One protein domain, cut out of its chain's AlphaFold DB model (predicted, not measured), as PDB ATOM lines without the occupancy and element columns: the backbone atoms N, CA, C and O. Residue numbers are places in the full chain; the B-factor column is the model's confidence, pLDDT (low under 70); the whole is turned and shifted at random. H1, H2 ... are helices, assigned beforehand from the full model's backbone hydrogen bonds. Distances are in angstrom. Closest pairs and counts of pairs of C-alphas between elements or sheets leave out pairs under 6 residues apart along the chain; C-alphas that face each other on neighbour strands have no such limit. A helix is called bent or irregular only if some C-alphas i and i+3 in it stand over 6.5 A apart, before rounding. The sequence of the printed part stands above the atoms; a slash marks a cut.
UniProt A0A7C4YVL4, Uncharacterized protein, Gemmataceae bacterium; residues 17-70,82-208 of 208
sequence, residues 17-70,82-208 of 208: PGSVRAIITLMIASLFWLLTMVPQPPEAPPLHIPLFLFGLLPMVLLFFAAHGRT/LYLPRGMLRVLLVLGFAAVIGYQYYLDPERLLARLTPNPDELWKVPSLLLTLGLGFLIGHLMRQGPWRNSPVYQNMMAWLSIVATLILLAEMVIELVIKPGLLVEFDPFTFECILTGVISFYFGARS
ATOM      1  N   PRO A  17       2.734   4.561  36.832       74.69
ATOM      2  CA  PRO A  17       3.894   5.311  36.369       74.69
ATOM      3  C   PRO A  17       3.898   5.450  34.845       74.69
ATOM      4  O   PRO A  17       3.691   4.493  34.105       74.69
ATOM      5  N   GLY A  18       4.148   6.671  34.372       79.88
ATOM      6  CA  GLY A  18       4.168   6.993  32.945       79.88
ATOM      7  C   GLY A  18       2.813   7.364  32.338       79.88
ATOM      8  O   GLY A  18       2.798   7.781  31.184       79.88
ATOM      9  N   SER A  19       1.705   7.292  33.086       86.62
ATOM     10  CA  SER A  19       0.380   7.689  32.574       86.62
ATOM     11  C   SER A  19       0.322   9.163  32.172       86.62
ATOM     12  O   SER A  19      -0.184   9.478  31.105       86.62
ATOM     13  N   VAL A  20       0.914  10.069  32.958       88.50
ATOM     14  CA  VAL A  20       0.916  11.501  32.610       88.50
ATOM     15  C   VAL A  20       1.757  11.785  31.362       88.50
ATOM     16  O   VAL A  20       1.323  12.532  30.495       88.50
ATOM     17  N   ARG A  21       2.908  11.115  31.188       90.31
ATOM     18  CA  ARG A  21       3.661  11.187  29.921       90.31
ATOM     19  C   ARG A  21       2.828  10.708  28.740       90.31
ATOM     20  O   ARG A  21       2.896  11.318  27.679       90.31
ATOM     21  N   ALA A  22       2.069   9.626  28.917       91.06
ATOM     22  CA  ALA A  22       1.170   9.131  27.883       91.06
ATOM     23  C   ALA A  22       0.108  10.179  27.529       91.06
ATOM     24  O   ALA A  22      -0.069  10.455  26.351       91.06
ATOM     25  N   ILE A  23      -0.516  10.818  28.524       93.62
ATOM     26  CA  ILE A  23      -1.497  11.898  28.314       93.62
ATOM     27  C   ILE A  23      -0.871  13.063  27.545       93.62
ATOM     28  O   ILE A  23      -1.375  13.413  26.484       93.62
ATOM     29  N   ILE A  24       0.256  13.610  28.013       94.19
ATOM     30  CA  ILE A  24       0.939  14.732  27.343       94.19
ATOM     31  C   ILE A  24       1.312  14.357  25.902       94.19
ATOM     32  O   ILE A  24       1.109  15.140  24.983       94.19
ATOM     33  N   THR A  25       1.800  13.135  25.678       94.75
ATOM     34  CA  THR A  25       2.135  12.652  24.326       94.75
ATOM     35  C   THR A  25       0.909  12.571  23.432       94.75
ATOM     36  O   THR A  25       0.967  12.991  22.281       94.75
ATOM     37  N   LEU A  26      -0.206  12.054  23.955       95.75
ATOM     38  CA  LEU A  26      -1.464  11.998  23.222       95.75
ATOM     39  C   LEU A  26      -2.001  13.390  22.922       95.75
ATOM     40  O   LEU A  26      -2.528  13.580  21.838       95.75
ATOM     41  N   MET A  27      -1.840  14.357  23.822       96.50
ATOM     42  CA  MET A  27      -2.226  15.744  23.568       96.50
ATOM     43  C   MET A  27      -1.371  16.380  22.471       96.50
ATOM     44  O   MET A  27      -1.936  16.941  21.543       96.50
ATOM     45  N   ILE A  28      -0.040  16.229  22.517       96.81
ATOM     46  CA  ILE A  28       0.866  16.723  21.460       96.81
ATOM     47  C   ILE A  28       0.501  16.093  20.110       96.81
ATOM     48  O   ILE A  28       0.353  16.797  19.114       96.81
ATOM     49  N   ALA A  29       0.318  14.769  20.079       97.19
ATOM     50  CA  ALA A  29      -0.053  14.051  18.864       97.19
ATOM     51  C   ALA A  29      -1.444  14.462  18.362       97.19
ATOM     52  O   ALA A  29      -1.603  14.725  17.177       97.19
ATOM     53  N   SER A  30      -2.431  14.575  19.254       96.81
ATOM     54  CA  SER A  30      -3.799  14.967  18.895       96.81
ATOM     55  C   SER A  30      -3.858  16.402  18.393       96.81
ATOM     56  O   SER A  30      -4.539  16.650  17.408       96.81
ATOM     57  N   LEU A  31      -3.133  17.336  19.016       96.06
ATOM     58  CA  LEU A  31      -3.037  18.716  18.543       96.06
ATOM     59  C   LEU A  31      -2.457  18.752  17.124       96.06
ATOM     60  O   LEU A  31      -3.058  19.351  16.236       96.06
ATOM     61  N   PHE A  32      -1.358  18.033  16.882       96.44
ATOM     62  CA  PHE A  32      -0.788  17.898  15.541       96.44
ATOM     63  C   PHE A  32      -1.792  17.292  14.543       96.44
ATOM     64  O   PHE A  32      -1.976  17.822  13.446       96.44
ATOM     65  N   TRP A  33      -2.469  16.198  14.911       96.75
ATOM     66  CA  TRP A  33      -3.460  15.544  14.054       96.75
ATOM     67  C   TRP A  33      -4.619  16.478  13.713       96.75
ATOM     68  O   TRP A  33      -4.992  16.589  12.548       96.75
ATOM     69  N   LEU A  34      -5.149  17.188  14.708       95.00
ATOM     70  CA  LEU A  34      -6.249  18.128  14.533       95.00
ATOM     71  C   LEU A  34      -5.838  19.283  13.625       95.00
ATOM     72  O   LEU A  34      -6.522  19.516  12.636       95.00
ATOM     73  N   LEU A  35      -4.693  19.926  13.859       93.25
ATOM     74  CA  LEU A  35      -4.187  20.986  12.976       93.25
ATOM     75  C   LEU A  35      -3.956  20.489  11.539       93.25
ATOM     76  O   LEU A  35      -4.221  21.199  10.570       93.25
ATOM     77  N   THR A  36      -3.549  19.231  11.376       93.25
ATOM     78  CA  THR A  36      -3.390  18.608  10.054       93.25
ATOM     79  C   THR A  36      -4.736  18.329   9.370       93.25
ATOM     80  O   THR A  36      -4.813  18.356   8.142       93.25
ATOM     81  N   MET A  37      -5.809  18.102  10.133       92.75
ATOM     82  CA  MET A  37      -7.144  17.763   9.620       92.75
ATOM     83  C   MET A  37      -8.120  18.942   9.545       92.75
ATOM     84  O   MET A  37      -9.113  18.834   8.827       92.75
ATOM     85  N   VAL A  38      -7.868  20.050  10.251       90.56
ATOM     86  CA  VAL A  38      -8.767  21.215  10.267       90.56
ATOM     87  C   VAL A  38      -9.015  21.688   8.830       90.56
ATOM     88  O   VAL A  38      -8.046  21.936   8.103       90.56
ATOM     89  N   PRO A  39     -10.277  21.786   8.379       86.00
ATOM     90  CA  PRO A  39     -10.581  22.295   7.052       86.00
ATOM     91  C   PRO A  39     -10.187  23.769   6.975       86.00
ATOM     92  O   PRO A  39     -10.435  24.534   7.903       86.00
ATOM     93  N   GLN A  40      -9.567  24.159   5.866       81.12
ATOM     94  CA  GLN A  40      -9.194  25.544   5.625       81.12
ATOM     95  C   GLN A  40     -10.095  26.119   4.529       81.12
ATOM     96  O   GLN A  40     -10.142  25.540   3.439       81.12
ATOM     97  N   PRO A  41     -10.827  27.212   4.802       80.56
ATOM     98  CA  PRO A  41     -11.555  27.936   3.771       80.56
ATOM     99  C   PRO A  41     -10.596  28.429   2.673       80.56
ATOM    100  O   PRO A  41      -9.484  28.834   3.008       80.56
ATOM    101  N   PRO A  42     -11.012  28.466   1.392       75.75
ATOM    102  CA  PRO A  42     -10.159  28.932   0.291       75.75
ATOM    103  C   PRO A  42      -9.616  30.356   0.473       75.75
ATOM    104  O   PRO A  42      -8.554  30.685  -0.038       75.75
ATOM    105  N   GLU A  43     -10.352  31.194   1.203       74.81
ATOM    106  CA  GLU A  43     -10.032  32.608   1.434       74.81
ATOM    107  C   GLU A  43      -9.240  32.843   2.730       74.81
ATOM    108  O   GLU A  43      -8.786  33.957   2.983       74.81
ATOM    109  N   ALA A  44      -9.073  31.815   3.571       73.75
ATOM    110  CA  ALA A  44      -8.357  31.934   4.836       73.75
ATOM    111  C   ALA A  44      -6.841  31.761   4.632       73.75
ATOM    112  O   ALA A  44      -6.429  30.925   3.817       73.75
ATOM    113  N   PRO A  45      -5.999  32.480   5.400       73.25
ATOM    114  CA  PRO A  45      -4.553  32.314   5.326       73.25
ATOM    115  C   PRO A  45      -4.142  30.855   5.614       73.25
ATOM    116  O   PRO A  45      -4.819  30.174   6.394       73.25
ATOM    117  N   PRO A  46      -3.050  30.363   4.992       73.19
ATOM    118  CA  PRO A  46      -2.508  29.026   5.235       73.19
ATOM    119  C   PRO A  46      -2.300  28.776   6.728       73.19
ATOM    120  O   PRO A  46      -1.504  29.445   7.385       73.19
ATOM    121  N   LEU A  47      -3.035  27.792   7.257       83.25
ATOM    122  CA  LEU A  47      -2.855  27.326   8.625       83.25
ATOM    123  C   LEU A  47      -1.565  26.509   8.675       83.25
ATOM    124  O   LEU A  47      -1.522  25.391   8.162       83.25
ATOM    125  N   HIS A  48      -0.532  27.062   9.298       86.69
ATOM    126  CA  HIS A  48       0.724  26.358   9.527       86.69
ATOM    127  C   HIS A  48       0.692  25.637  10.873       86.69
ATOM    128  O   HIS A  48       0.024  26.062  11.815       86.69
ATOM    129  N   ILE A  49       1.413  24.522  10.962       92.44
ATOM    130  CA  ILE A  49       1.600  23.821  12.232       92.44
ATOM    131  C   ILE A  49       2.596  24.640  13.076       92.44
ATOM    132  O   ILE A  49       3.676  24.946  12.569       92.44
ATOM    133  N   PRO A  50       2.284  24.969  14.345       92.50
ATOM    134  CA  PRO A  50       3.181  25.718  15.219       92.50
ATOM    135  C   PRO A  50       4.566  25.086  15.336       92.50
ATOM    136  O   PRO A  50       4.708  23.864  15.480       92.50
ATOM    137  N   LEU A  51       5.597  25.930  15.325       93.44
ATOM    138  CA  LEU A  51       6.985  25.490  15.217       93.44
ATOM    139  C   LEU A  51       7.418  24.581  16.380       93.44
ATOM    140  O   LEU A  51       8.162  23.617  16.183       93.44
ATOM    141  N   PHE A  52       6.914  24.825  17.591       95.00
ATOM    142  CA  PHE A  52       7.243  24.011  18.764       95.00
ATOM    143  C   PHE A  52       6.836  22.533  18.623       95.00
ATOM    144  O   PHE A  52       7.507  21.652  19.177       95.00
ATOM    145  N   LEU A  53       5.779  22.225  17.857       95.75
ATOM    146  CA  LEU A  53       5.346  20.846  17.615       95.75
ATOM    147  C   LEU A  53       6.375  20.072  16.793       95.75
ATOM    148  O   LEU A  53       6.570  18.885  17.052       95.75
ATOM    149  N   PHE A  54       7.099  20.730  15.883       94.69
ATOM    150  CA  PHE A  54       8.195  20.101  15.139       94.69
ATOM    151  C   PHE A  54       9.360  19.684  16.043       94.69
ATOM    152  O   PHE A  54      10.077  18.745  15.708       94.69
ATOM    153  N   GLY A  55       9.539  20.326  17.202       94.81
ATOM    154  CA  GLY A  55      10.510  19.906  18.215       94.81
ATOM    155  C   GLY A  55       9.951  18.844  19.165       94.81
ATOM    156  O   GLY A  55      10.549  17.782  19.362       94.81
ATOM    157  N   LEU A  56       8.783  19.106  19.755       95.69
ATOM    158  CA  LEU A  56       8.194  18.228  20.767       95.69
ATOM    159  C   LEU A  56       7.751  16.879  20.201       95.69
ATOM    160  O   LEU A  56       7.921  15.859  20.872       95.69
ATOM    161  N   LEU A  57       7.201  16.848  18.988       95.56
ATOM    162  CA  LEU A  57       6.673  15.627  18.397       95.56
ATOM    163  C   LEU A  57       7.746  14.541  18.190       95.56
ATOM    164  O   LEU A  57       7.575  13.440  18.725       95.56
ATOM    165  N   PRO A  58       8.866  14.794  17.484       94.56
ATOM    166  CA  PRO A  58       9.919  13.794  17.359       94.56
ATOM    167  C   PRO A  58      10.516  13.426  18.719       94.56
ATOM    168  O   PRO A  58      10.817  12.254  18.934       94.56
ATOM    169  N   MET A  59      10.616  14.367  19.669       94.44
ATOM    170  CA  MET A  59      11.083  14.072  21.028       94.44
ATOM    171  C   MET A  59      10.192  13.027  21.719       94.44
ATOM    172  O   MET A  59      10.703  12.024  22.231       94.44
ATOM    173  N   VAL A  60       8.868  13.218  21.730       92.44
ATOM    174  CA  VAL A  60       7.953  12.270  22.393       92.44
ATOM    175  C   VAL A  60       7.856  10.942  21.644       92.44
ATOM    176  O   VAL A  60       7.822   9.884  22.279       92.44
ATOM    177  N   LEU A  61       7.887  10.958  20.309       92.00
ATOM    178  CA  LEU A  61       7.899   9.733  19.505       92.00
ATOM    179  C   LEU A  61       9.178   8.922  19.749       92.00
ATOM    180  O   LEU A  61       9.101   7.717  20.009       92.00
ATOM    181  N   LEU A  62      10.342   9.578  19.755       90.12
ATOM    182  CA  LEU A  62      11.627   8.948  20.049       90.12
ATOM    183  C   LEU A  62      11.656   8.387  21.473       90.12
ATOM    184  O   LEU A  62      12.105   7.258  21.681       90.12
ATOM    185  N   PHE A  63      11.113   9.124  22.447       86.62
ATOM    186  CA  PHE A  63      10.991   8.652  23.822       86.62
ATOM    187  C   PHE A  63      10.234   7.317  23.890       86.62
ATOM    188  O   PHE A  63      10.732   6.348  24.475       86.62
ATOM    189  N   PHE A  64       9.062   7.225  23.256       83.38
ATOM    190  CA  PHE A  64       8.267   5.994  23.254       83.38
ATOM    191  C   PHE A  64       8.862   4.881  22.391       83.38
ATOM    192  O   PHE A  64       8.651   3.704  22.706       83.38
ATOM    193  N   ALA A  65       9.615   5.210  21.341       83.81
ATOM    194  CA  ALA A  65      10.372   4.234  20.566       83.81
ATOM    195  C   ALA A  65      11.484   3.598  21.421       83.81
ATOM    196  O   ALA A  65      11.530   2.366  21.540       83.81
ATOM    197  N   ALA A  66      12.290   4.423  22.097       82.19
ATOM    198  CA  ALA A  66      13.447   4.011  22.893       82.19
ATOM    199  C   ALA A  66      13.077   3.239  24.177       82.19
ATOM    200  O   ALA A  66      13.728   2.254  24.517       82.19
ATOM    201  N   HIS A  67      11.996   3.615  24.870       69.75
ATOM    202  CA  HIS A  67      11.646   3.044  26.185       69.75
ATOM    203  C   HIS A  67      10.721   1.812  26.122       69.75
ATOM    204  O   HIS A  67      10.166   1.385  27.134       69.75
ATOM    205  N   GLY A  68      10.546   1.201  24.947       58.69
ATOM    206  CA  GLY A  68       9.611   0.083  24.753       58.69
ATOM    207  C   GLY A  68       9.956  -1.225  25.464       58.69
ATOM    208  O   GLY A  68       9.092  -2.093  25.568       58.69
ATOM    209  N   ARG A  69      11.204  -1.399  25.919       55.22
ATOM    210  CA  ARG A  69      11.703  -2.666  26.492       55.22
ATOM    211  C   ARG A  69      12.148  -2.563  27.956       55.22
ATOM    212  O   ARG A  69      12.300  -3.591  28.602       55.22
ATOM    213  N   THR A  70      12.309  -1.353  28.490       50.38
ATOM    214  CA  THR A  70      13.019  -1.080  29.758       50.38
ATOM    215  C   THR A  70      12.125  -0.693  30.939       50.38
ATOM    216  O   THR A  70      12.631  -0.489  32.038       50.38
ATOM    217  N   LEU A  82      -1.862   4.291  31.840       77.00
ATOM    218  CA  LEU A  82      -3.300   4.447  31.563       77.00
ATOM    219  C   LEU A  82      -4.122   3.149  31.645       77.00
ATOM    220  O   LEU A  82      -5.221   3.091  31.107       77.00
ATOM    221  N   TYR A  83      -3.603   2.105  32.300       79.75
ATOM    222  CA  TYR A  83      -4.219   0.772  32.342       79.75
ATOM    223  C   TYR A  83      -4.393   0.106  30.966       79.75
ATOM    224  O   TYR A  83      -5.066  -0.918  30.858       79.75
ATOM    225  N   LEU A  84      -3.754   0.636  29.920       83.62
ATOM    226  CA  LEU A  84      -3.827   0.063  28.582       83.62
ATOM    227  C   LEU A  84      -2.910  -1.162  28.450       83.62
ATOM    228  O   LEU A  84      -1.846  -1.203  29.081       83.62
ATOM    229  N   PRO A  85      -3.260  -2.144  27.594       83.12
ATOM    230  CA  PRO A  85      -2.354  -3.227  27.244       83.12
ATOM    231  C   PRO A  85      -1.005  -2.692  26.760       83.12
ATOM    232  O   PRO A  85      -0.906  -1.640  26.118       83.12
ATOM    233  N   ARG A  86       0.061  -3.429  27.070       74.00
ATOM    234  CA  ARG A  86       1.426  -3.036  26.708       74.00
ATOM    235  C   ARG A  86       1.528  -2.795  25.205       74.00
ATOM    236  O   ARG A  86       1.077  -3.606  24.407       74.00
ATOM    237  N   GLY A  87       2.144  -1.676  24.833       82.44
ATOM    238  CA  GLY A  87       2.331  -1.301  23.432       82.44
ATOM    239  C   GLY A  87       1.111  -0.661  22.767       82.44
ATOM    240  O   GLY A  87       1.299  -0.049  21.720       82.44
ATOM    241  N   MET A  88      -0.084  -0.686  23.375       88.94
ATOM    242  CA  MET A  88      -1.288  -0.086  22.782       88.94
ATOM    243  C   MET A  88      -1.107   1.405  22.495       88.94
ATOM    244  O   MET A  88      -1.467   1.876  21.427       88.94
ATOM    245  N   LEU A  89      -0.462   2.141  23.405       89.94
ATOM    246  CA  LEU A  89      -0.153   3.555  23.188       89.94
ATOM    247  C   LEU A  89       0.740   3.776  21.958       89.94
ATOM    248  O   LEU A  89       0.519   4.704  21.192       89.94
ATOM    249  N   ARG A  90       1.735   2.907  21.741       90.12
ATOM    250  CA  ARG A  90       2.613   2.987  20.569       90.12
ATOM    251  C   ARG A  90       1.845   2.666  19.292       90.12
ATOM    252  O   ARG A  90       2.009   3.375  18.309       90.12
ATOM    253  N   VAL A  91       1.023   1.617  19.319       91.81
ATOM    254  CA  VAL A  91       0.155   1.248  18.194       91.81
ATOM    255  C   VAL A  91      -0.772   2.410  17.854       91.81
ATOM    256  O   VAL A  91      -0.845   2.794  16.697       91.81
ATOM    257  N   LEU A  92      -1.400   3.026  18.856       94.44
ATOM    258  CA  LEU A  92      -2.287   4.167  18.665       94.44
ATOM    259  C   LEU A  92      -1.560   5.381  18.078       94.44
ATOM    260  O   LEU A  92      -2.081   5.996  17.158       94.44
ATOM    261  N   LEU A  93      -0.349   5.698  18.548       94.19
ATOM    262  CA  LEU A  93       0.451   6.773  17.959       94.19
ATOM    263  C   LEU A  93       0.800   6.461  16.498       94.19
ATOM    264  O   LEU A  93       0.506   7.266  15.624       94.19
ATOM    265  N   VAL A  94       1.368   5.287  16.213       94.06
ATOM    266  CA  VAL A  94       1.787   4.912  14.849       94.06
ATOM    267  C   VAL A  94       0.598   4.865  13.890       94.06
ATOM    268  O   VAL A  94       0.664   5.456  12.816       94.06
ATOM    269  N   LEU A  95      -0.491   4.197  14.279       96.38
ATOM    270  CA  LEU A  95      -1.694   4.106  13.456       96.38
ATOM    271  C   LEU A  95      -2.379   5.464  13.308       96.38
ATOM    272  O   LEU A  95      -2.828   5.773  12.214       96.38
ATOM    273  N   GLY A  96      -2.423   6.285  14.359       96.25
ATOM    274  CA  GLY A  96      -2.980   7.635  14.294       96.25
ATOM    275  C   GLY A  96      -2.213   8.523  13.315       96.25
ATOM    276  O   GLY A  96      -2.820   9.124  12.434       96.25
ATOM    277  N   PHE A  97      -0.878   8.522  13.382       95.75
ATOM    278  CA  PHE A  97      -0.041   9.230  12.410       95.75
ATOM    279  C   PHE A  97      -0.241   8.712  10.987       95.75
ATOM    280  O   PHE A  97      -0.490   9.508  10.085       95.75
ATOM    281  N   ALA A  98      -0.174   7.395  10.781       97.06
ATOM    282  CA  ALA A  98      -0.356   6.799   9.461       97.06
ATOM    283  C   ALA A  98      -1.746   7.101   8.879       97.06
ATOM    284  O   ALA A  98      -1.854   7.427   7.699       97.06
ATOM    285  N   ALA A  99      -2.793   7.046   9.706       97.44
ATOM    286  CA  ALA A  99      -4.160   7.342   9.299       97.44
ATOM    287  C   ALA A  99      -4.328   8.813   8.909       97.44
ATOM    288  O   ALA A  99      -4.832   9.088   7.828       97.44
ATOM    289  N   VAL A 100      -3.879   9.755   9.744       96.75
ATOM    290  CA  VAL A 100      -4.046  11.195   9.488       96.75
ATOM    291  C   VAL A 100      -3.247  11.640   8.267       96.75
ATOM    292  O   VAL A 100      -3.788  12.313   7.390       96.75
ATOM    293  N   ILE A 101      -1.978  11.230   8.182       96.31
ATOM    294  CA  ILE A 101      -1.109  11.561   7.049       96.31
ATOM    295  C   ILE A 101      -1.623  10.896   5.771       96.31
ATOM    296  O   ILE A 101      -1.761  11.573   4.760       96.31
ATOM    297  N   GLY A 102      -1.956   9.602   5.810       97.25
ATOM    298  CA  GLY A 102      -2.462   8.876   4.644       97.25
ATOM    299  C   GLY A 102      -3.801   9.420   4.143       97.25
ATOM    300  O   GLY A 102      -3.982   9.592   2.941       97.25
ATOM    301  N   TYR A 103      -4.711   9.756   5.059       97.06
ATOM    302  CA  TYR A 103      -5.997  10.363   4.725       97.06
ATOM    303  C   TYR A 103      -5.825  11.736   4.068       97.06
ATOM    304  O   TYR A 103      -6.411  11.987   3.017       97.06
ATOM    305  N   GLN A 104      -4.985  12.609   4.633       95.56
ATOM    306  CA  GLN A 104      -4.759  13.931   4.046       95.56
ATOM    307  C   GLN A 104      -3.962  13.886   2.750       95.56
ATOM    308  O   GLN A 104      -4.266  14.654   1.846       95.56
ATOM    309  N   TYR A 105      -3.013  12.961   2.621       96.75
ATOM    310  CA  TYR A 105      -2.296  12.740   1.370       96.75
ATOM    311  C   TYR A 105      -3.239  12.303   0.241       96.75
ATOM    312  O   TYR A 105      -3.062  12.716  -0.900       96.75
ATOM    313  N   TYR A 106      -4.257  11.496   0.562       97.31
ATOM    314  CA  TYR A 106      -5.274  11.075  -0.402       97.31
ATOM    315  C   TYR A 106      -6.217  12.215  -0.815       97.31
ATOM    316  O   TYR A 106      -6.616  12.279  -1.974       97.31
ATOM    317  N   LEU A 107      -6.589  13.098   0.118       95.25
ATOM    318  CA  LEU A 107      -7.515  14.198  -0.167       95.25
ATOM    319  C   LEU A 107      -6.855  15.395  -0.850       95.25
ATOM    320  O   LEU A 107      -7.421  15.944  -1.790       95.25
ATOM    321  N   ASP A 108      -5.718  15.845  -0.326       93.12
ATOM    322  CA  ASP A 108      -5.052  17.071  -0.760       93.12
ATOM    323  C   ASP A 108      -3.557  17.023  -0.374       93.12
ATOM    324  O   ASP A 108      -3.166  17.465   0.719       93.12
ATOM    325  N   PRO A 109      -2.707  16.437  -1.238       93.38
ATOM    326  CA  PRO A 109      -1.287  16.270  -0.949       93.38
ATOM    327  C   PRO A 109      -0.544  17.610  -0.882       93.38
ATOM    328  O   PRO A 109       0.408  17.730  -0.110       93.38
ATOM    329  N   GLU A 110      -0.978  18.622  -1.635       92.00
ATOM    330  CA  GLU A 110      -0.355  19.950  -1.630       92.00
ATOM    331  C   GLU A 110      -0.612  20.664  -0.304       92.00
ATOM    332  O   GLU A 110       0.330  21.154   0.325       92.00
ATOM    333  N   ARG A 111      -1.854  20.630   0.197       89.50
ATOM    334  CA  ARG A 111      -2.183  21.163   1.526       89.50
ATOM    335  C   ARG A 111      -1.425  20.446   2.633       89.50
ATOM    336  O   ARG A 111      -0.981  21.088   3.584       89.50
ATOM    337  N   LEU A 112      -1.278  19.124   2.538       92.56
ATOM    338  CA  LEU A 112      -0.490  18.372   3.510       92.56
ATOM    339  C   LEU A 112       0.970  18.847   3.516       92.56
ATOM    340  O   LEU A 112       1.508  19.134   4.583       92.56
ATOM    341  N   LEU A 113       1.596  18.963   2.342       91.50
ATOM    342  CA  LEU A 113       2.975  19.442   2.225       91.50
ATOM    343  C   LEU A 113       3.129  20.876   2.742       91.50
ATOM    344  O   LEU A 113       4.080  21.147   3.475       91.50
ATOM    345  N   ALA A 114       2.180  21.762   2.439       90.25
ATOM    346  CA  ALA A 114       2.176  23.129   2.952       90.25
ATOM    347  C   ALA A 114       2.125  23.163   4.491       90.25
ATOM    348  O   ALA A 114       2.877  23.905   5.110       90.25
ATOM    349  N   ARG A 115       1.315  22.305   5.126       90.81
ATOM    350  CA  ARG A 115       1.215  22.226   6.598       90.81
ATOM    351  C   ARG A 115       2.438  21.615   7.268       90.81
ATOM    352  O   ARG A 115       2.789  22.004   8.379       90.81
ATOM    353  N   LEU A 116       3.060  20.633   6.617       91.12
ATOM    354  CA  LEU A 116       4.274  19.979   7.110       91.12
ATOM    355  C   LEU A 116       5.536  20.817   6.878       91.12
ATOM    356  O   LEU A 116       6.589  20.475   7.415       91.12
ATOM    357  N   THR A 117       5.443  21.892   6.098       90.94
ATOM    358  CA  THR A 117       6.544  22.823   5.866       90.94
ATOM    359  C   THR A 117       6.413  23.992   6.847       90.94
ATOM    360  O   THR A 117       5.410  24.703   6.801       90.94
ATOM    361  N   PRO A 118       7.382  24.204   7.756       88.38
ATOM    362  CA  PRO A 118       7.358  25.352   8.656       88.38
ATOM    363  C   PRO A 118       7.363  26.668   7.875       88.38
ATOM    364  O   PRO A 118       7.973  26.750   6.806       88.38
ATOM    365  N   ASN A 119       6.743  27.706   8.436       88.69
ATOM    366  CA  ASN A 119       6.779  29.037   7.843       88.69
ATOM    367  C   ASN A 119       8.246  29.525   7.750       88.69
ATOM    368  O   ASN A 119       8.938  29.538   8.775       88.69
ATOM    369  N   PRO A 120       8.751  29.917   6.559       89.75
ATOM    370  CA  PRO A 120      10.126  30.391   6.392       89.75
ATOM    371  C   PRO A 120      10.480  31.561   7.319       89.75
ATOM    372  O   PRO A 120      11.606  31.616   7.821       89.75
ATOM    373  N   ASP A 121       9.517  32.435   7.616       90.44
ATOM    374  CA  ASP A 121       9.714  33.606   8.479       90.44
ATOM    375  C   ASP A 121       9.902  33.235   9.957       90.44
ATOM    376  O   ASP A 121      10.396  34.036  10.751       90.44
ATOM    377  N   GLU A 122       9.560  32.006  10.342       90.62
ATOM    378  CA  GLU A 122       9.740  31.488  11.697       90.62
ATOM    379  C   GLU A 122      11.017  30.654  11.848       90.62
ATOM    380  O   GLU A 122      11.410  30.332  12.966       90.62
ATOM    381  N   LEU A 123      11.725  30.321  10.764       92.44
ATOM    382  CA  LEU A 123      12.881  29.415  10.831       92.44
ATOM    383  C   LEU A 123      14.019  29.941  11.715       92.44
ATOM    384  O   LEU A 123      14.739  29.154  12.333       92.44
ATOM    385  N   TRP A 124      14.161  31.262  11.846       94.00
ATOM    386  CA  TRP A 124      15.150  31.863  12.747       94.00
ATOM    387  C   TRP A 124      14.872  31.561  14.231       94.00
ATOM    388  O   TRP A 124      15.786  31.650  15.051       94.00
ATOM    389  N   LYS A 125      13.641  31.164  14.584       94.69
ATOM    390  CA  LYS A 125      13.226  30.762  15.936       94.69
ATOM    391  C   LYS A 125      13.664  29.335  16.293       94.69
ATOM    392  O   LYS A 125      13.755  28.995  17.476       94.69
ATOM    393  N   VAL A 126      13.980  28.498  15.294       95.12
ATOM    394  CA  VAL A 126      14.338  27.078  15.474       95.12
ATOM    395  C   VAL A 126      15.499  26.870  16.456       95.12
ATOM    396  O   VAL A 126      15.346  26.039  17.354       95.12
ATOM    397  N   PRO A 127      16.634  27.598  16.378       96.44
ATOM    398  CA  PRO A 127      17.739  27.406  17.317       96.44
ATOM    399  C   PRO A 127      17.324  27.615  18.775       96.44
ATOM    400  O   PRO A 127      17.726  26.843  19.639       96.44
ATOM    401  N   SER A 128      16.475  28.607  19.050       96.19
ATOM    402  CA  SER A 128      15.965  28.898  20.393       96.19
ATOM    403  C   SER A 128      15.013  27.811  20.902       96.19
ATOM    404  O   SER A 128      15.106  27.407  22.063       96.19
ATOM    405  N   LEU A 129      14.139  27.271  20.045       95.88
ATOM    406  CA  LEU A 129      13.283  26.131  20.402       95.88
ATOM    407  C   LEU A 129      14.100  24.862  20.657       95.88
ATOM    408  O   LEU A 129      13.866  24.161  21.638       95.88
ATOM    409  N   LEU A 130      15.098  24.575  19.820       96.31
ATOM    410  CA  LEU A 130      15.978  23.424  20.019       96.31
ATOM    411  C   LEU A 130      16.843  23.584  21.271       96.31
ATOM    412  O   LEU A 130      17.038  22.615  22.005       96.31
ATOM    413  N   LEU A 131      17.322  24.798  21.547       97.38
ATOM    414  CA  LEU A 131      18.064  25.113  22.763       97.38
ATOM    415  C   LEU A 131      17.186  24.917  24.001       97.38
ATOM    416  O   LEU A 131      17.613  24.253  24.939       97.38
ATOM    417  N   THR A 132      15.961  25.446  24.014       97.31
ATOM    418  CA  THR A 132      15.039  25.293  25.156       97.31
ATOM    419  C   THR A 132      14.608  23.841  25.351       97.31
ATOM    420  O   THR A 132      14.588  23.369  26.487       97.31
ATOM    421  N   LEU A 133      14.355  23.102  24.266       97.38
ATOM    422  CA  LEU A 133      14.083  21.663  24.293       97.38
ATOM    423  C   LEU A 133      15.271  20.873  24.855       97.38
ATOM    424  O   LEU A 133      15.108  20.050  25.757       97.38
ATOM    425  N   GLY A 134      16.471  21.123  24.332       97.00
ATOM    426  CA  GLY A 134      17.694  20.437  24.736       97.00
ATOM    427  C   GLY A 134      18.075  20.741  26.181       97.00
ATOM    428  O   GLY A 134      18.327  19.816  26.952       97.00
ATOM    429  N   LEU A 135      18.062  22.019  26.572       97.75
ATOM    430  CA  LEU A 135      18.338  22.454  27.941       97.75
ATOM    431  C   LEU A 135      17.292  21.926  28.914       97.75
ATOM    432  O   LEU A 135      17.667  21.381  29.948       97.75
ATOM    433  N   GLY A 136      16.002  22.036  28.588       97.12
ATOM    434  CA  GLY A 136      14.934  21.500  29.423       97.12
ATOM    435  C   GLY A 136      15.160  20.015  29.684       97.12
ATOM    436  O   GLY A 136      15.327  19.611  30.839       97.12
ATOM    437  N   PHE A 137      15.280  19.216  28.620       96.38
ATOM    438  CA  PHE A 137      15.537  17.779  28.731       96.38
ATOM    439  C   PHE A 137      16.814  17.460  29.521       96.38
ATOM    440  O   PHE A 137      16.778  16.616  30.419       96.38
ATOM    441  N   LEU A 138      17.927  18.137  29.226       96.50
ATOM    442  CA  LEU A 138      19.212  17.913  29.887       96.50
ATOM    443  C   LEU A 138      19.143  18.233  31.382       96.50
ATOM    444  O   LEU A 138      19.552  17.409  32.197       96.50
ATOM    445  N   ILE A 139      18.601  19.394  31.756       96.88
ATOM    446  CA  ILE A 139      18.465  19.797  33.162       96.88
ATOM    447  C   ILE A 139      17.563  18.802  33.891       96.88
ATOM    448  O   ILE A 139      17.925  18.328  34.970       96.88
ATOM    449  N   GLY A 140      16.431  18.425  33.292       94.81
ATOM    450  CA  GLY A 140      15.554  17.402  33.854       94.81
ATOM    451  C   GLY A 140      16.308  16.092  34.092       94.81
ATOM    452  O   GLY A 140      16.276  15.540  35.195       94.81
ATOM    453  N   HIS A 141      17.052  15.629  33.087       93.38
ATOM    454  CA  HIS A 141      17.842  14.404  33.167       93.38
ATOM    455  C   HIS A 141      18.913  14.461  34.268       93.38
ATOM    456  O   HIS A 141      19.026  13.529  35.064       93.38
ATOM    457  N   LEU A 142      19.652  15.567  34.379       94.69
ATOM    458  CA  LEU A 142      20.639  15.772  35.445       94.69
ATOM    459  C   LEU A 142      19.976  15.785  36.829       94.69
ATOM    460  O   LEU A 142      20.456  15.128  37.755       94.69
ATOM    461  N   MET A 143      18.825  16.447  36.971       93.19
ATOM    462  CA  MET A 143      18.078  16.470  38.232       93.19
ATOM    463  C   MET A 143      17.606  15.085  38.675       93.19
ATOM    464  O   MET A 143      17.488  14.837  39.877       93.19
ATOM    465  N   ARG A 144      17.348  14.170  37.736       89.69
ATOM    466  CA  ARG A 144      16.998  12.778  38.045       89.69
ATOM    467  C   ARG A 144      18.175  11.981  38.617       89.69
ATOM    468  O   ARG A 144      17.947  11.048  39.390       89.69
ATOM    469  N   GLN A 145      19.409  12.301  38.233       92.00
ATOM    470  CA  GLN A 145      20.601  11.579  38.693       92.00
ATOM    471  C   GLN A 145      20.967  11.900  40.152       92.00
ATOM    472  O   GLN A 145      21.734  11.163  40.769       92.00
ATOM    473  N   GLY A 146      20.397  12.964  40.726       91.50
ATOM    474  CA  GLY A 146      20.680  13.380  42.094       91.50
ATOM    475  C   GLY A 146      20.178  12.408  43.179       91.50
ATOM    476  O   GLY A 146      19.212  11.660  42.978       91.50
ATOM    477  N   PRO A 147      20.777  12.451  44.388       91.44
ATOM    478  CA  PRO A 147      20.404  11.592  45.519       91.44
ATOM    479  C   PRO A 147      18.966  11.827  46.018       91.44
ATOM    480  O   PRO A 147      18.360  10.950  46.631       91.44
ATOM    481  N   TRP A 148      18.382  12.990  45.717       87.69
ATOM    482  CA  TRP A 148      17.030  13.386  46.122       87.69
ATOM    483  C   TRP A 148      15.905  12.749  45.298       87.69
ATOM    484  O   TRP A 148      14.737  12.957  45.630       87.69
ATOM    485  N   ARG A 149      16.197  11.972  44.244       84.75
ATOM    486  CA  ARG A 149      15.172  11.427  43.326       84.75
ATOM    487  C   ARG A 149      14.074  10.602  44.013       84.75
ATOM    488  O   ARG A 149      12.942  10.548  43.542       84.75
ATOM    489  N   ASN A 150      14.411   9.969  45.136       83.62
ATOM    490  CA  ASN A 150      13.482   9.153  45.917       83.62
ATOM    491  C   ASN A 150      12.764   9.958  47.008       83.62
ATOM    492  O   ASN A 150      11.848   9.434  47.636       83.62
ATOM    493  N   SER A 151      13.149  11.217  47.235       87.44
ATOM    494  CA  SER A 151      12.525  12.055  48.257       87.44
ATOM    495  C   SER A 151      11.054  12.347  47.913       87.44
ATOM    496  O   SER A 151      10.730  12.580  46.742       87.44
ATOM    497  N   PRO A 152      10.151  12.389  48.911       85.19
ATOM    498  CA  PRO A 152       8.750  12.752  48.691       85.19
ATOM    499  C   PRO A 152       8.590  14.143  48.067       85.19
ATOM    500  O   PRO A 152       7.732  14.350  47.213       85.19
ATOM    501  N   VAL A 153       9.465  15.083  48.442       87.88
ATOM    502  CA  VAL A 153       9.468  16.457  47.918       87.88
ATOM    503  C   VAL A 153       9.708  16.464  46.411       87.88
ATOM    504  O   VAL A 153       8.931  17.065  45.672       87.88
ATOM    505  N   TYR A 154      10.726  15.740  45.936       88.12
ATOM    506  CA  TYR A 154      11.005  15.638  44.504       88.12
ATOM    507  C   TYR A 154       9.845  14.976  43.747       88.12
ATOM    508  O   TYR A 154       9.429  15.465  42.696       88.12
ATOM    509  N   GLN A 155       9.273  13.898  44.292       85.44
ATOM    510  CA  GLN A 155       8.137  13.216  43.664       85.44
ATOM    511  C   GLN A 155       6.907  14.131  43.543       85.44
ATOM    512  O   GLN A 155       6.300  14.174  42.468       85.44
ATOM    513  N   ASN A 156       6.595  14.905  44.588       87.25
ATOM    514  CA  ASN A 156       5.500  15.878  44.602       87.25
ATOM    515  C   ASN A 156       5.742  17.041  43.634       87.25
ATOM    516  O   ASN A 156       4.841  17.405  42.880       87.25
ATOM    517  N   MET A 157       6.958  17.589  43.599       89.81
ATOM    518  CA  MET A 157       7.330  18.640  42.645       89.81
ATOM    519  C   MET A 157       7.136  18.160  41.202       89.81
ATOM    520  O   MET A 157       6.515  18.842  40.390       89.81
ATOM    521  N   MET A 158       7.586  16.942  40.896       89.56
ATOM    522  CA  MET A 158       7.404  16.344  39.576       89.56
ATOM    523  C   MET A 158       5.938  16.039  39.246       89.56
ATOM    524  O   MET A 158       5.575  16.019  38.069       89.56
ATOM    525  N   ALA A 159       5.099  15.769  40.250       86.06
ATOM    526  CA  ALA A 159       3.660  15.608  40.069       86.06
ATOM    527  C   ALA A 159       3.001  16.935  39.678       86.06
ATOM    528  O   ALA A 159       2.329  16.997  38.647       86.06
ATOM    529  N   TRP A 160       3.267  17.999  40.435       89.88
ATOM    530  CA  TRP A 160       2.771  19.343  40.141       89.88
ATOM    531  C   TRP A 160       3.221  19.842  38.779       89.88
ATOM    532  O   TRP A 160       2.392  20.283  37.987       89.88
ATOM    533  N   LEU A 161       4.507  19.688  38.468       91.50
ATOM    534  CA  LEU A 161       5.041  20.068  37.169       91.50
ATOM    535  C   LEU A 161       4.300  19.371  36.021       91.50
ATOM    536  O   LEU A 161       4.010  19.988  35.005       91.50
ATOM    537  N   SER A 162       3.962  18.091  36.189       89.06
ATOM    538  CA  SER A 162       3.244  17.329  35.167       89.06
ATOM    539  C   SER A 162       1.814  17.833  34.945       89.06
ATOM    540  O   SER A 162       1.347  17.877  33.807       89.06
ATOM    541  N   ILE A 163       1.145  18.268  36.016       90.38
ATOM    542  CA  ILE A 163      -0.186  18.882  35.951       90.38
ATOM    543  C   ILE A 163      -0.083  20.228  35.235       90.38
ATOM    544  O   ILE A 163      -0.824  20.465  34.288       90.38
ATOM    545  N   VAL A 164       0.878  21.067  35.629       91.88
ATOM    546  CA  VAL A 164       1.120  22.370  34.996       91.88
ATOM    547  C   VAL A 164       1.419  22.201  33.507       91.88
ATOM    548  O   VAL A 164       0.757  22.828  32.691       91.88
ATOM    549  N   ALA A 165       2.326  21.297  33.128       92.31
ATOM    550  CA  ALA A 165       2.636  21.012  31.725       92.31
ATOM    551  C   ALA A 165       1.393  20.582  30.927       92.31
ATOM    552  O   ALA A 165       1.188  21.031  29.802       92.31
ATOM    553  N   THR A 166       0.545  19.742  31.527       93.12
ATOM    554  CA  THR A 166      -0.712  19.290  30.912       93.12
ATOM    555  C   THR A 166      -1.686  20.456  30.719       93.12
ATOM    556  O   THR A 166      -2.272  20.588  29.650       93.12
ATOM    557  N   LEU A 167      -1.838  21.327  31.721       94.06
ATOM    558  CA  LEU A 167      -2.733  22.486  31.649       94.06
ATOM    559  C   LEU A 167      -2.253  23.534  30.642       94.06
ATOM    560  O   LEU A 167      -3.069  24.045  29.883       94.06
ATOM    561  N   ILE A 168      -0.949  23.828  30.601       93.62
ATOM    562  CA  ILE A 168      -0.380  24.777  29.631       93.62
ATOM    563  C   ILE A 168      -0.566  24.236  28.208       93.62
ATOM    564  O   ILE A 168      -1.009  24.974  27.335       93.62
ATOM    565  N   LEU A 169      -0.319  22.941  27.976       94.00
ATOM    566  CA  LEU A 169      -0.542  22.330  26.665       94.00
ATOM    567  C   LEU A 169      -2.026  22.314  26.266       94.00
ATOM    568  O   LEU A 169      -2.350  22.482  25.094       94.00
ATOM    569  N   LEU A 170      -2.935  22.113  27.225       94.31
ATOM    570  CA  LEU A 170      -4.374  22.205  26.974       94.31
ATOM    571  C   LEU A 170      -4.779  23.633  26.595       94.31
ATOM    572  O   LEU A 170      -5.554  23.815  25.661       94.31
ATOM    573  N   ALA A 171      -4.255  24.632  27.309       92.50
ATOM    574  CA  ALA A 171      -4.491  26.033  26.988       92.50
ATOM    575  C   ALA A 171      -3.987  26.357  25.576       92.50
ATOM    576  O   ALA A 171      -4.738  26.924  24.791       92.50
ATOM    577  N   GLU A 172      -2.781  25.909  25.224       92.44
ATOM    578  CA  GLU A 172      -2.220  26.075  23.881       92.44
ATOM    579  C   GLU A 172      -3.100  25.429  22.807       92.44
ATOM    580  O   GLU A 172      -3.427  26.050  21.802       92.44
ATOM    581  N   MET A 173      -3.579  24.210  23.052       92.56
ATOM    582  CA  MET A 173      -4.503  23.529  22.148       92.56
ATOM    583  C   MET A 173      -5.792  24.333  21.911       92.56
ATOM    584  O   MET A 173      -6.288  24.371  20.786       92.56
ATOM    585  N   VAL A 174      -6.333  24.988  22.942       91.62
ATOM    586  CA  VAL A 174      -7.504  25.871  22.808       91.62
ATOM    587  C   VAL A 174      -7.148  27.147  22.044       91.62
ATOM    588  O   VAL A 174      -7.916  27.563  21.177       91.62
ATOM    589  N   ILE A 175      -5.993  27.753  22.329       89.81
ATOM    590  CA  ILE A 175      -5.521  28.956  21.634       89.81
ATOM    591  C   ILE A 175      -5.394  28.676  20.133       89.81
ATOM    592  O   ILE A 175      -5.970  29.408  19.330       89.81
ATOM    593  N   GLU A 176      -4.722  27.589  19.762       89.25
ATOM    594  CA  GLU A 176      -4.477  27.204  18.370       89.25
ATOM    595  C   GLU A 176      -5.752  26.812  17.615       89.25
ATOM    596  O   GLU A 176      -5.951  27.220  16.473       89.25
ATOM    597  N   LEU A 177      -6.641  26.030  18.236       88.88
ATOM    598  CA  LEU A 177      -7.806  25.476  17.536       88.88
ATOM    599  C   LEU A 177      -9.042  26.377  17.570       88.88
ATOM    600  O   LEU A 177      -9.886  26.272  16.683       88.88
ATOM    601  N   VAL A 178      -9.189  27.213  18.600       89.19
ATOM    602  CA  VAL A 178     -10.422  27.983  18.839       89.19
ATOM    603  C   VAL A 178     -10.190  29.482  18.699       89.19
ATOM    604  O   VAL A 178     -11.037  30.172  18.138       89.19
ATOM    605  N   ILE A 179      -9.064  30.001  19.200       86.44
ATOM    606  CA  ILE A 179      -8.848  31.451  19.306       86.44
ATOM    607  C   ILE A 179      -8.166  32.005  18.052       86.44
ATOM    608  O   ILE A 179      -8.695  32.931  17.435       86.44
ATOM    609  N   LYS A 180      -7.021  31.439  17.647       83.56
ATOM    610  CA  LYS A 180      -6.237  31.919  16.496       83.56
ATOM    611  C   LYS A 180      -7.032  31.997  15.188       83.56
ATOM    612  O   LYS A 180      -6.921  33.028  14.533       83.56
ATOM    613  N   PRO A 181      -7.891  31.023  14.825       80.06
ATOM    614  CA  PRO A 181      -8.678  31.121  13.595       80.06
ATOM    615  C   PRO A 181      -9.627  32.329  13.546       80.06
ATOM    616  O   PRO A 181     -10.048  32.723  12.462       80.06
ATOM    617  N   GLY A 182      -9.990  32.905  14.700       77.12
ATOM    618  CA  GLY A 182     -10.878  34.066  14.800       77.12
ATOM    619  C   GLY A 182     -10.169  35.405  15.030       77.12
ATOM    620  O   GLY A 182     -10.842  36.433  15.114       77.12
ATOM    621  N   LEU A 183      -8.841  35.424  15.173       77.88
ATOM    622  CA  LEU A 183      -8.083  36.647  15.433       77.88
ATOM    623  C   LEU A 183      -7.727  37.358  14.120       77.88
ATOM    624  O   LEU A 183      -7.137  36.774  13.221       77.88
ATOM    625  N   LEU A 184      -8.043  38.656  14.040       66.75
ATOM    626  CA  LEU A 184      -7.631  39.535  12.934       66.75
ATOM    627  C   LEU A 184      -6.192  40.057  13.086       66.75
ATOM    628  O   LEU A 184      -5.652  40.651  12.159       66.75
ATOM    629  N   VAL A 185      -5.595  39.889  14.269       73.00
ATOM    630  CA  VAL A 185      -4.252  40.367  14.603       73.00
ATOM    631  C   VAL A 185      -3.375  39.164  14.913       73.00
ATOM    632  O   VAL A 185      -3.748  38.320  15.728       73.00
ATOM    633  N   GLU A 186      -2.203  39.113  14.285       68.00
ATOM    634  CA  GLU A 186      -1.199  38.088  14.550       68.00
ATOM    635  C   GLU A 186      -0.661  38.246  15.977       68.00
ATOM    636  O   GLU A 186       0.025  39.208  16.321       68.00
ATOM    637  N   PHE A 187      -1.018  37.294  16.837       72.62
ATOM    638  CA  PHE A 187      -0.409  37.125  18.148       72.62
ATOM    639  C   PHE A 187       0.736  36.127  17.992       72.62
ATOM    640  O   PHE A 187       0.481  34.982  17.621       72.62
ATOM    641  N   ASP A 188       1.973  36.554  18.259       76.88
ATOM    642  CA  ASP A 188       3.155  35.684  18.241       76.88
ATOM    643  C   ASP A 188       3.449  35.164  19.661       76.88
ATOM    644  O   ASP A 188       4.097  35.859  20.455       76.88
ATOM    645  N   PRO A 189       2.984  33.954  20.034       82.19
ATOM    646  CA  PRO A 189       3.229  33.376  21.346       82.19
ATOM    647  C   PRO A 189       4.638  32.781  21.473       82.19
ATOM    648  O   PRO A 189       4.849  31.939  22.339       82.19
ATOM    649  N   PHE A 190       5.630  33.185  20.674       90.38
ATOM    650  CA  PHE A 190       6.940  32.527  20.642       90.38
ATOM    651  C   PHE A 190       7.598  32.313  22.020       90.38
ATOM    652  O   PHE A 190       8.124  31.238  22.322       90.38
ATOM    653  N   THR A 191       7.542  33.314  22.901       90.75
ATOM    654  CA  THR A 191       8.053  33.179  24.277       90.75
ATOM    655  C   THR A 191       7.302  32.092  25.050       90.75
ATOM    656  O   THR A 191       7.909  31.316  25.789       90.75
ATOM    657  N   PHE A 192       5.984  32.013  24.866       91.44
ATOM    658  CA  PHE A 192       5.137  30.997  25.476       91.44
ATOM    659  C   PHE A 192       5.447  29.601  24.922       91.44
ATOM    660  O   PHE A 192       5.616  28.667  25.707       91.44
ATOM    661  N   GLU A 193       5.646  29.472  23.610       94.00
ATOM    662  CA  GLU A 193       6.070  28.228  22.956       94.00
ATOM    663  C   GLU A 193       7.415  27.715  23.497       94.00
ATOM    664  O   GLU A 193       7.569  26.524  23.785       94.00
ATOM    665  N   CYS A 194       8.386  28.612  23.703       95.31
ATOM    666  CA  CYS A 194       9.679  28.289  24.312       95.31
ATOM    667  C   CYS A 194       9.529  27.791  25.757       95.31
ATOM    668  O   CYS A 194      10.149  26.793  26.141       95.31
ATOM    669  N   ILE A 195       8.695  28.457  26.562       94.25
ATOM    670  CA  ILE A 195       8.419  28.054  27.950       94.25
ATOM    671  C   ILE A 195       7.742  26.682  27.977       94.25
ATOM    672  O   ILE A 195       8.193  25.792  28.700       94.25
ATOM    673  N   LEU A 196       6.699  26.484  27.167       95.31
ATOM    674  CA  LEU A 196       5.982  25.216  27.041       95.31
ATOM    675  C   LEU A 196       6.936  24.084  26.638       95.31
ATOM    676  O   LEU A 196       6.958  23.027  27.277       95.31
ATOM    677  N   THR A 197       7.774  24.329  25.630       96.69
ATOM    678  CA  THR A 197       8.779  23.376  25.146       96.69
ATOM    679  C   THR A 197       9.785  23.021  26.235       96.69
ATOM    680  O   THR A 197      10.049  21.838  26.474       96.69
ATOM    681  N   GLY A 198      10.314  24.018  26.948       96.69
ATOM    682  CA  GLY A 198      11.242  23.819  28.061       96.69
ATOM    683  C   GLY A 198      10.621  23.024  29.213       96.69
ATOM    684  O   GLY A 198      11.227  22.074  29.706       96.69
ATOM    685  N   VAL A 199       9.385  23.346  29.605       95.88
ATOM    686  CA  VAL A 199       8.660  22.664  30.691       95.88
ATOM    687  C   VAL A 199       8.366  21.204  30.341       95.88
ATOM    688  O   VAL A 199       8.624  20.307  31.153       95.88
ATOM    689  N   ILE A 200       7.853  20.939  29.134       95.81
ATOM    690  CA  ILE A 200       7.554  19.575  28.681       95.81
ATOM    691  C   ILE A 200       8.849  18.769  28.545       95.81
ATOM    692  O   ILE A 200       8.944  17.674  29.099       95.81
ATOM    693  N   SER A 201       9.860  19.297  27.855       96.44
ATOM    694  CA  SER A 201      11.135  18.593  27.665       96.44
ATOM    695  C   SER A 201      11.833  18.301  28.995       96.44
ATOM    696  O   SER A 201      12.269  17.167  29.211       96.44
ATOM    697  N   PHE A 202      11.831  19.248  29.939       96.38
ATOM    698  CA  PHE A 202      12.308  19.028  31.304       96.38
ATOM    699  C   PHE A 202      11.555  17.907  32.002       96.38
ATOM    700  O   PHE A 202      12.177  17.020  32.588       96.38
ATOM    701  N   TYR A 203      10.223  17.901  31.928       93.94
ATOM    702  CA  TYR A 203       9.427  16.850  32.550       93.94
ATOM    703  C   TYR A 203       9.779  15.464  31.984       93.94
ATOM    704  O   TYR A 203       9.928  14.499  32.745       93.94
ATOM    705  N   PHE A 204       9.954  15.367  30.664       92.81
ATOM    706  CA  PHE A 204      10.384  14.133  30.010       92.81
ATOM    707  C   PHE A 204      11.797  13.726  30.432       92.81
ATOM    708  O   PHE A 204      11.988  12.561  30.776       92.81
ATOM    709  N   GLY A 205      12.751  14.656  30.489       92.00
ATOM    710  CA  GLY A 205      14.123  14.403  30.947       92.00
ATOM    711  C   GLY A 205      14.198  13.951  32.406       92.00
ATOM    712  O   GLY A 205      14.846  12.962  32.737       92.00
ATOM    713  N   ALA A 206      13.457  14.605  33.298       90.31
ATOM    714  CA  ALA A 206      13.419  14.262  34.719       90.31
ATOM    715  C   ALA A 206      12.770  12.903  35.006       90.31
ATOM    716  O   ALA A 206      12.949  12.324  36.082       90.31
ATOM    717  N   ARG A 207      12.013  12.355  34.053       84.62
ATOM    718  CA  ARG A 207      11.364  11.050  34.192       84.62
ATOM    719  C   ARG A 207      11.865  10.003  33.182       84.62
ATOM    720  O   ARG A 207      11.331   8.892  33.228       84.62
ATOM    721  N   SER A 208      12.862  10.302  32.340       79.75
ATOM    722  CA  SER A 208      13.465   9.377  31.355       79.75
ATOM    723  C   SER A 208      14.446   8.407  31.987       79.75
ATOM    724  O   SER A 208      15.414   8.855  32.630       79.75
TER     725      SER A 208
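Overview. This is residues 17 to 70 and 82 to 208 of the 208 residues of an uncharacterized protein of Gemmataceae bacterium (UniProt A0A7C4YVL4). Picture an elongated, fully helical body in which the long helix H7 lies side by side with H1, and H1 with H3, in one row running the same way. H2 crosses H1 at a steep tilt on one side of that row, H8 folds back from H7 on the same side, and H5 packs on H2 and H8; short H4 follows H3 at one end, and the tiny H6 sits in the turn from H5 to H7 at the other. The printed part has 181 residues with eight named helices, H1 to H8 in that order along the chain, and no named strand; the class is all helix. The whole is compact, with a radius of gyration of the C-alphas of 17.2 A and spans of 57 by 36 by 25 A.

Arrangement. Start at H7, residues 152 to 182, the longest helix, which has a kink of 35 degrees near residue 176. It touches H1, residues 19 to 37, at a shallow tilt of 12 degrees, the same way; look at the C-alphas of Ile 24 and Thr 166, the closest pair, 6.0 A apart. H1 also touches H3, residues 88 to 107, the same way at a shallow tilt of 5 degrees, with the C-alphas of Trp 33 and Val 100 closest at 6.3 A. H3 and H7 are apart. Return to H7 and its hairpin with H8, residues 190 to 207: they touch through residues 158 to 169 and 196 to 203, closest at the C-alphas of Ala 165 and Ile 200, 6.0 A, and run opposite ways at a shallow tilt of 34 degrees, only just short of steep. H8 forms a bundle, helices touching one another, with H5, residues 120 to 145, and H2, residues 51 to 66. H5 and H8 touch over 52 pairs of C-alphas within 8 A, those of Gly 140 and Ala 206 being closest at 3.9 A, at a shallow tilt of 29 degrees, the same way. Phe 52 of H2 comes closest both to Glu 193 of H8, 6.1 A between C-alphas, and to Leu 129 of H5, 6.6 A. H2 touches H1 too, at a steep tilt of 48 degrees, opposite ways, with the C-alphas of Thr 25 and Val 60 closest at 6.1 A. H4, residues 109 to 116, only just touches H3, with 3 pairs of C-alphas within 8 A; those of Gln 104 and Leu 112 are closest at 6.2 A. H6, residues 147 to 150, touches no helix. In H1, H3, H4 and H8 each O i to N i+4 pair is within hydrogen-bond range, against 10 of 12 in H2, 17 of 22 in H5 and 24 of 27 in H7; H6 is too short for such a pair, and its one O i to N i+3 pair is not within range.

Along the chain. Find C-alpha 152 at (8.750, 12.752, 48.691); from there H7 runs 44.6 A to C-alpha 182. H1 begins at C-alpha 19, at (0.380, 7.689, 32.574), and is 26.2 A long; H3 measures 27.7 A and H2 23.7 A. H5 spans 38.8 A, with a kink of 33 degrees near residue 127. H8 runs 25.8 A and ends at C-alpha 207, at (11.364, 11.050, 34.192). H4 and H6 measure 10.5 A and 7.3 A. H5, H6 and H7 are irregular: C-alphas 121 and 124 are 7.1 A apart, 147 and 150 are 7.3 A apart, and, only just, 177 and 180 are 6.7 A apart.

Size, cuts and confidence. The two C-alphas farthest apart are those of Glu 43 and Pro 147, at 57.5 A. Residues 71 to 81 are not printed, and across this cut, between H2 and H3, C-alphas 70 and 82 are 17.3 A apart. The link from H1 to H2, residues 38 to 50, is long. Look at residues 182 to 188, of which 182 belongs to H7, and you find a stretch that stands free. The mean pLDDT of the printed part is 89.6; residues 67 to 70, 184 and 186 are under 70.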